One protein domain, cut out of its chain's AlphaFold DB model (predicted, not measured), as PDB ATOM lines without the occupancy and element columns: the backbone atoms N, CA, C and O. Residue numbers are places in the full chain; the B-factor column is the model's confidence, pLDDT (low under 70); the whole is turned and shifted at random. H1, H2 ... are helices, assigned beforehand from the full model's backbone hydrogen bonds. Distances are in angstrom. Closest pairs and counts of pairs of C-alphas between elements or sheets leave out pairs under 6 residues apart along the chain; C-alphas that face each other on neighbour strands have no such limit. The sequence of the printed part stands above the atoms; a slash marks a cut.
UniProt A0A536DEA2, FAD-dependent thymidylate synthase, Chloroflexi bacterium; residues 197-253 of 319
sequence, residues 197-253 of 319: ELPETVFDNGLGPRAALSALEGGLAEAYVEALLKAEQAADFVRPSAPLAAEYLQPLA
ATOM      1  N   GLU A 197     123.042 113.337  83.459       96.38
ATOM      2  CA  GLU A 197     124.238 113.638  84.240       96.38
ATOM      3  C   GLU A 197     125.311 114.296  83.377       96.38
ATOM      4  O   GLU A 197     125.647 113.805  82.297       96.38
ATOM      5  N   LEU A 198     125.842 115.414  83.872       95.19
ATOM      6  CA  LEU A 198     126.801 116.242  83.152       95.19
ATOM      7  C   LEU A 198     128.169 115.546  83.038       95.19
ATOM      8  O   LEU A 198     128.590 114.884  83.998       95.19
ATOM      9  N   PRO A 199     128.870 115.690  81.898       95.81
ATOM     10  CA  PRO A 199     130.142 115.014  81.659       95.81
ATOM     11  C   PRO A 199     131.202 115.378  82.700       95.81
ATOM     12  O   PRO A 199     131.946 114.500  83.116       95.81
ATOM     13  N   GLU A 200     131.240 116.614  83.197       93.62
ATOM     14  CA  GLU A 200     132.197 117.046  84.221       93.62
ATOM     15  C   GLU A 200     132.051 116.206  85.493       93.62
ATOM     16  O   GLU A 200     133.028 115.659  86.003       93.62
ATOM     17  N   THR A 201     130.813 116.027  85.960       91.38
ATOM     18  CA  THR A 201     130.510 115.206  87.135       91.38
ATOM     19  C   THR A 201     130.793 113.732  86.864       91.38
ATOM     20  O   THR A 201     131.425 113.063  87.681       91.38
ATOM     21  N   VAL A 202     130.328 113.201  85.731       93.88
ATOM     22  CA  VAL A 202     130.476 111.774  85.399       93.88
ATOM     23  C   VAL A 202     131.945 111.401  85.224       93.88
ATOM     24  O   VAL A 202     132.376 110.365  85.726       93.88
ATOM     25  N   PHE A 203     132.727 112.231  84.537       95.38
ATOM     26  CA  PHE A 203     134.127 111.945  84.245       95.38
ATOM     27  C   PHE A 203     134.987 112.093  85.491       95.38
ATOM     28  O   PHE A 203     135.799 111.208  85.749       95.38
ATOM     29  N   ASP A 204     134.784 113.138  86.296       92.88
ATOM     30  CA  ASP A 204     135.531 113.305  87.547       92.88
ATOM     31  C   ASP A 204     135.307 112.118  88.489       92.88
ATOM     32  O   ASP A 204     136.254 111.481  88.947       92.88
ATOM     33  N   ASN A 205     134.047 111.720  88.679       89.50
ATOM     34  CA  ASN A 205     133.713 110.619  89.578       89.50
ATOM     35  C   ASN A 205     134.028 109.225  89.000       89.50
ATOM     36  O   ASN A 205     134.283 108.291  89.761       89.50
ATOM     37  N   GLY A 206     133.960 109.054  87.677       88.25
ATOM     38  CA  GLY A 206     134.138 107.762  87.010       88.25
ATOM     39  C   GLY A 206     135.576 107.461  86.590       88.25
ATOM     40  O   GLY A 206     135.997 106.306  86.634       88.25
ATOM     41  N   LEU A 207     136.332 108.484  86.185       90.00
ATOM     42  CA  LEU A 207     137.708 108.367  85.686       90.00
ATOM     43  C   LEU A 207     138.744 108.900  86.690       90.00
ATOM     44  O   LEU A 207     139.918 108.532  86.621       90.00
ATOM     45  N   GLY A 208     138.318 109.756  87.620       90.25
ATOM     46  CA  GLY A 208     139.181 110.493  88.538       90.25
ATOM     47  C   GLY A 208     139.682 111.821  87.944       90.25
ATOM     48  O   GLY A 208     139.767 111.956  86.718       90.25
ATOM     49  N   PRO A 209     140.122 112.784  88.782       89.88
ATOM     50  CA  PRO A 209     140.301 114.183  88.366       89.88
ATOM     51  C   PRO A 209     141.255 114.394  87.186       89.88
ATOM     52  O   PRO A 209     141.000 115.198  86.292       89.88
ATOM     53  N   ARG A 210     142.370 113.650  87.150       93.06
ATOM     54  CA  ARG A 210     143.376 113.786  86.081       93.06
ATOM     55  C   ARG A 210     142.870 113.265  84.738       93.06
ATOM     56  O   ARG A 210     143.086 113.903  83.713       93.06
ATOM     57  N   ALA A 211     142.227 112.099  84.742       94.81
ATOM     58  CA  ALA A 211     141.696 111.500  83.524       94.81
ATOM     59  C   ALA A 211     140.444 112.244  83.044       94.81
ATOM     60  O   ALA A 211     140.256 112.392  81.841       94.81
ATOM     61  N   ALA A 212     139.645 112.777  83.971       95.75
ATOM     62  CA  ALA A 212     138.529 113.655  83.661       95.75
ATOM     63  C   ALA A 212     138.991 114.913  82.925       95.75
ATOM     64  O   ALA A 212     138.473 115.193  81.850       95.75
ATOM     65  N   LEU A 213     140.017 115.609  83.429       95.44
ATOM     66  CA  LEU A 213     140.570 116.785  82.754       95.44
ATOM     67  C   LEU A 213     141.026 116.455  81.326       95.44
ATOM     68  O   LEU A 213     140.625 117.129  80.385       95.44
ATOM     69  N   SER A 214     141.780 115.364  81.153       96.12
ATOM     70  CA  SER A 214     142.222 114.923  79.825       96.12
ATOM     71  C   SER A 214     141.057 114.564  78.896       96.12
ATOM     72  O   SER A 214     141.158 114.787  77.692       96.12
ATOM     73  N   ALA A 215     139.972 113.992  79.423       95.25
ATOM     74  CA  ALA A 215     138.778 113.670  78.645       95.25
ATOM     75  C   ALA A 215     138.024 114.936  78.209       95.25
ATOM     76  O   ALA A 215     137.591 115.020  77.060       95.25
ATOM     77  N   LEU A 216     137.901 115.920  79.105       94.81
ATOM     78  CA  LEU A 216     137.282 117.214  78.814       94.81
ATOM     79  C   LEU A 216     138.093 117.983  77.756       94.81
ATOM     80  O   LEU A 216     137.537 118.390  76.743       94.81
ATOM     81  N   GLU A 217     139.412 118.108  77.932       95.00
ATOM     82  CA  GLU A 217     140.301 118.778  76.965       95.00
ATOM     83  C   GLU A 217     140.360 118.052  75.610       95.00
ATOM     84  O   GLU A 217     140.579 118.675  74.572       95.00
ATOM     85  N   GLY A 218     140.156 116.732  75.611       95.19
ATOM     86  CA  GLY A 218     140.166 115.883  74.421       95.19
ATOM     87  C   GLY A 218     138.871 115.890  73.601       95.19
ATOM     88  O   GLY A 218     138.774 115.116  72.648       95.19
ATOM     89  N   GLY A 219     137.877 116.707  73.957       95.12
ATOM     90  CA  GLY A 219     136.609 116.805  73.226       95.12
ATOM     91  C   GLY A 219     135.590 115.699  73.546       95.12
ATOM     92  O   GLY A 219     134.612 115.509  72.816       95.12
ATOM     93  N   LEU A 220     135.822 114.899  74.600       96.06
ATOM     94  CA  LEU A 220     134.919 113.796  74.955       96.06
ATOM     95  C   LEU A 220     133.606 114.307  75.561       96.06
ATOM     96  O   LEU A 220     132.587 113.622  75.465       96.06
ATOM     97  N   ALA A 221     133.614 115.496  76.172       96.06
ATOM     98  CA  ALA A 221     132.417 116.118  76.734       96.06
ATOM     99  C   ALA A 221     131.384 116.414  75.641       96.06
ATOM    100  O   ALA A 221     130.213 116.059  75.776       96.06
ATOM    101  N   GLU A 222     131.830 116.996  74.531       97.38
ATOM    102  CA  GLU A 222     131.014 117.331  73.370       97.38
ATOM    103  C   GLU A 222     130.448 116.064  72.737       97.38
ATOM    104  O   GLU A 222     129.245 115.988  72.503       97.38
ATOM    105  N   ALA A 223     131.283 115.038  72.539       97.12
ATOM    106  CA  ALA A 223     130.841 113.753  72.001       97.12
ATOM    107  C   ALA A 223     129.802 113.066  72.908       97.12
ATOM    108  O   ALA A 223     128.823 112.496  72.418       97.12
ATOM    109  N   TYR A 224     129.990 113.132  74.231       97.56
ATOM    110  CA  TYR A 224     129.046 112.608  75.218       97.56
ATOM    111  C   TYR A 224     127.698 113.337  75.150       97.56
ATOM    112  O   TYR A 224     126.656 112.695  75.013       97.56
ATOM    113  N   VAL A 225     127.711 114.673  75.188       98.06
ATOM    114  CA  VAL A 225     126.496 115.497  75.110       98.06
ATOM    115  C   VAL A 225     125.786 115.301  73.770       98.06
ATOM    116  O   VAL A 225     124.575 115.091  73.741       98.06
ATOM    117  N   GLU A 226     126.526 115.304  72.661       98.19
ATOM    118  CA  GLU A 226     125.980 115.094  71.319       98.19
ATOM    119  C   GLU A 226     125.278 113.734  71.207       98.19
ATOM    120  O   GLU A 226     124.178 113.653  70.659       98.19
ATOM    121  N   ALA A 227     125.870 112.666  71.749       98.12
ATOM    122  CA  ALA A 227     125.263 111.337  71.736       98.12
ATOM    123  C   ALA A 227     123.932 111.296  72.506       98.12
ATOM    124  O   ALA A 227     122.964 110.696  72.030       98.12
ATOM    125  N   LEU A 228     123.863 111.951  73.668       98.12
ATOM    126  CA  LEU A 228     122.648 112.006  74.486       98.12
ATOM    127  C   LEU A 228     121.546 112.832  73.816       98.12
ATOM    128  O   LEU A 228     120.407 112.371  73.730       98.12
ATOM    129  N   LEU A 229     121.892 113.989  73.248       97.88
ATOM    130  CA  LEU A 229     120.943 114.829  72.513       97.88
ATOM    131  C   LEU A 229     120.439 114.155  71.231       97.88
ATOM    132  O   LEU A 229     119.268 114.294  70.884       97.88
ATOM    133  N   LYS A 230     121.280 113.381  70.531       98.19
ATOM    134  CA  LYS A 230     120.837 112.568  69.383       98.19
ATOM    135  C   LYS A 230     119.807 111.518  69.791       98.19
ATOM    136  O   LYS A 230     118.851 111.294  69.049       98.19
ATOM    137  N   ALA A 231     119.980 110.883  70.951       97.88
ATOM    138  CA  ALA A 231     119.001 109.932  71.472       97.88
ATOM    139  C   ALA A 231     117.662 110.618  71.791       97.88
ATOM    140  O   ALA A 231     116.611 110.081  71.446       97.88
ATOM    141  N   GLU A 232     117.699 111.822  72.366       97.44
ATOM    142  CA  GLU A 232     116.502 112.634  72.633       97.44
ATOM    143  C   GLU A 232     115.775 113.028  71.347       97.44
ATOM    144  O   GLU A 232     114.578 112.782  71.214       97.44
ATOM    145  N   GLN A 233     116.504 113.525  70.346       97.88
ATOM    146  CA  GLN A 233     115.942 113.861  69.034       97.88
ATOM    147  C   GLN A 233     115.311 112.642  68.347       97.88
ATOM    148  O   GLN A 233     114.227 112.741  67.767       97.88
ATOM    149  N   ALA A 234     115.962 111.477  68.422       97.88
ATOM    150  CA  ALA A 234     115.413 110.235  67.891       97.88
ATOM    151  C   ALA A 234     114.134 109.819  68.634       97.88
ATOM    152  O   ALA A 234     113.159 109.406  68.002       97.88
ATOM    153  N   ALA A 235     114.108 109.964  69.961       97.38
ATOM    154  CA  ALA A 235     112.923 109.691  70.760       97.38
ATOM    155  C   ALA A 235     111.765 110.620  70.395       97.38
ATOM    156  O   ALA A 235     110.652 110.138  70.197       97.38
ATOM    157  N   ASP A 236     112.015 111.917  70.227       97.06
ATOM    158  CA  ASP A 236     110.992 112.892  69.846       97.06
ATOM    159  C   ASP A 236     110.443 112.662  68.440       97.06
ATOM    160  O   ASP A 236     109.243 112.827  68.219       97.06
ATOM    161  N   PHE A 237     111.278 112.200  67.508       97.75
ATOM    162  CA  PHE A 237     110.822 111.786  66.185       97.75
ATOM    163  C   PHE A 237     109.880 110.568  66.245       97.75
ATOM    164  O   PHE A 237     108.865 110.528  65.548       97.75
ATOM    165  N   VAL A 238     110.183 109.576  67.091       97.25
ATOM    166  CA  VAL A 238     109.402 108.331  67.209       97.25
ATOM    167  C   VAL A 238     108.122 108.524  68.034       97.25
ATOM    168  O   VAL A 238     107.089 107.921  67.718       97.25
ATOM    169  N   ARG A 239     108.159 109.380  69.062       96.62
ATOM    170  CA  ARG A 239     107.116 109.545  70.095       96.62
ATOM    171  C   ARG A 239     105.686 109.727  69.564       96.62
ATOM    172  O   ARG A 239     104.806 109.076  70.125       96.62
ATOM    173  N   PRO A 240     105.412 110.522  68.504       97.44
ATOM    174  CA  PRO A 240     104.053 110.693  67.982       97.44
ATOM    175  C   PRO A 240     103.446 109.407  67.416       97.44
ATOM    176  O   PRO A 240     102.230 109.243  67.430       97.44
ATOM    177  N   SER A 241     104.288 108.503  66.908       97.44
ATOM    178  CA  SER A 241     103.860 107.263  66.250       97.44
ATOM    179  C   SER A 241     103.949 106.032  67.156       97.44
ATOM    180  O   SER A 241     103.137 105.119  67.028       97.44
ATOM    181  N   ALA A 242     104.911 106.005  68.083       96.81
ATOM    182  CA  ALA A 242     105.164 104.877  68.974       96.81
ATOM    183  C   ALA A 242     105.690 105.366  70.341       96.81
ATOM    184  O   ALA A 242     106.889 105.262  70.620       96.81
ATOM    185  N   PRO A 243     104.816 105.884  71.224       93.19
ATOM    186  CA  PRO A 243     105.235 106.500  72.485       93.19
ATOM    187  C   PRO A 243     105.993 105.534  73.406       93.19
ATOM    188  O   PRO A 243     107.023 105.910  73.955       93.19
ATOM    189  N   LEU A 244     105.558 104.271  73.503       93.69
ATOM    190  CA  LEU A 244     106.260 103.256  74.300       93.69
ATOM    191  C   LEU A 244     107.637 102.905  73.721       93.69
ATOM    192  O   LEU A 244     108.557 102.621  74.474       93.69
ATOM    193  N   ALA A 245     107.808 102.941  72.395       95.25
ATOM    194  CA  ALA A 245     109.106 102.678  71.771       95.25
ATOM    195  C   ALA A 245     110.096 103.828  72.009       95.25
ATOM    196  O   ALA A 245     111.288 103.582  72.173       95.25
ATOM    197  N   ALA A 246     109.612 105.072  72.082       95.44
ATOM    198  CA  ALA A 246     110.448 106.229  72.391       95.44
ATOM    199  C   ALA A 246     111.078 106.148  73.796       95.44
ATOM    200  O   ALA A 246     112.176 106.659  74.000       95.44
ATOM    201  N   GLU A 247     110.435 105.471  74.754       93.31
ATOM    202  CA  GLU A 247     111.005 105.238  76.090       93.31
ATOM    203  C   GLU A 247     112.245 104.330  76.056       93.31
ATOM    204  O   GLU A 247     113.192 104.555  76.808       93.31
ATOM    205  N   TYR A 248     112.302 103.357  75.138       95.19
ATOM    206  CA  TYR A 248     113.471 102.477  74.976       95.19
ATOM    207  C   TYR A 248     114.722 103.215  74.492       95.19
ATOM    208  O   TYR A 248     115.825 102.680  74.602       95.19
ATOM    209  N   LEU A 249     114.560 104.421  73.945       96.44
ATOM    210  CA  LEU A 249     115.669 105.231  73.456       96.44
ATOM    211  C   LEU A 249     116.338 106.050  74.562       96.44
ATOM    212  O   LEU A 249     117.387 106.629  74.298       96.44
ATOM    213  N   GLN A 250     115.784 106.089  75.782       96.56
ATOM    214  CA  GLN A 250     116.337 106.896  76.867       96.56
ATOM    215  C   GLN A 250     117.672 106.327  77.386       96.56
ATOM    216  O   GLN A 250     117.698 105.232  77.957       96.56
ATOM    217  N   PRO A 251     118.794 107.060  77.239       97.19
ATOM    218  CA  PRO A 251     120.087 106.610  77.738       97.19
ATOM    219  C   PRO A 251     120.128 106.522  79.265       97.19
ATOM    220  O   PRO A 251     119.489 107.304  79.967       97.19
ATOM    221  N   LEU A 252     120.976 105.634  79.797       96.56
ATOM    222  CA  LEU A 252     121.108 105.424  81.245       96.56
ATOM    223  C   LEU A 252     121.609 106.652  82.018       96.56
ATOM    224  O   LEU A 252     121.409 106.719  83.225       96.56
ATOM    225  N   ALA A 253     122.240 107.607  81.330       96.38
ATOM    226  CA  ALA A 253     122.692 108.864  81.912       96.38
ATOM    227  C   ALA A 253     121.548 109.849  82.203       96.38
ATOM    228  O   ALA A 253     121.746 110.777  82.987       96.38
TER     229      ALA A 253
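This is residues 197 to 253 of the 319 residues of the protein "FAD-dependent thymidylate synthase" of Chloroflexi bacterium (UniProt A0A536DEA2). One long helix, H3, makes a side of a long, narrow ring, with the hairpin of H1 and H2 at one end of it and short H4 at the other. After H4, residues 248 to 253 lead back toward the first printed residue, so that the ring nearly closes. The printed part has 57 residues with four named helices, in the order H1, H2, H3, H4, and no named strand; the class is all helix. The whole is loose, with a radius of gyration of the C-alphas of 14.2 A, and a rod spanning 45 by 17 by 10 A.

Find C-alpha 199 at (130.142, 115.014, 81.659), where H1 begins; it runs to residue 207, 10.8 A away. H2 covers residues 209 to 217, 12.3 A long. From C-alpha 220 at (134.919, 113.796, 74.955), H3 runs 27.2 A to residue 238. H4, residues 243 to 247, ends at C-alpha 247, (111.005, 105.238, 76.090).

Look first at H1 and H2, a helical hairpin: they touch, closest at the C-alphas of Phe 203 and Ala 212, 4.8 A apart. They run opposite ways at a steep tilt of 43 degrees. H1 touches H3 at residues 221 to 225 alone; the closest C-alphas, of Pro 199 and Ala 221, are 5.5 A apart. H2 and H3 are close but not clearly touching. H3 touches H4 with residues 234 to 238 alone, closest at the C-alphas of Ala 235 and Ala 246, 4.6 A. H4 is apart from H1 and H2. In H1, H2 and H3 every O i to N i+4 pair is within hydrogen-bond range; in H4, 0 of 1 is, beside 2 of 2 O i to N i+3 pairs.

The farthest C-alphas, of Arg 210 and Ser 241, are 44.7 A apart, while those of Glu 197 and Ala 253 are 5.5 A apart. The three links between helices are tight, the printed part has no cut, and no printed residue is under 70 in pLDDT.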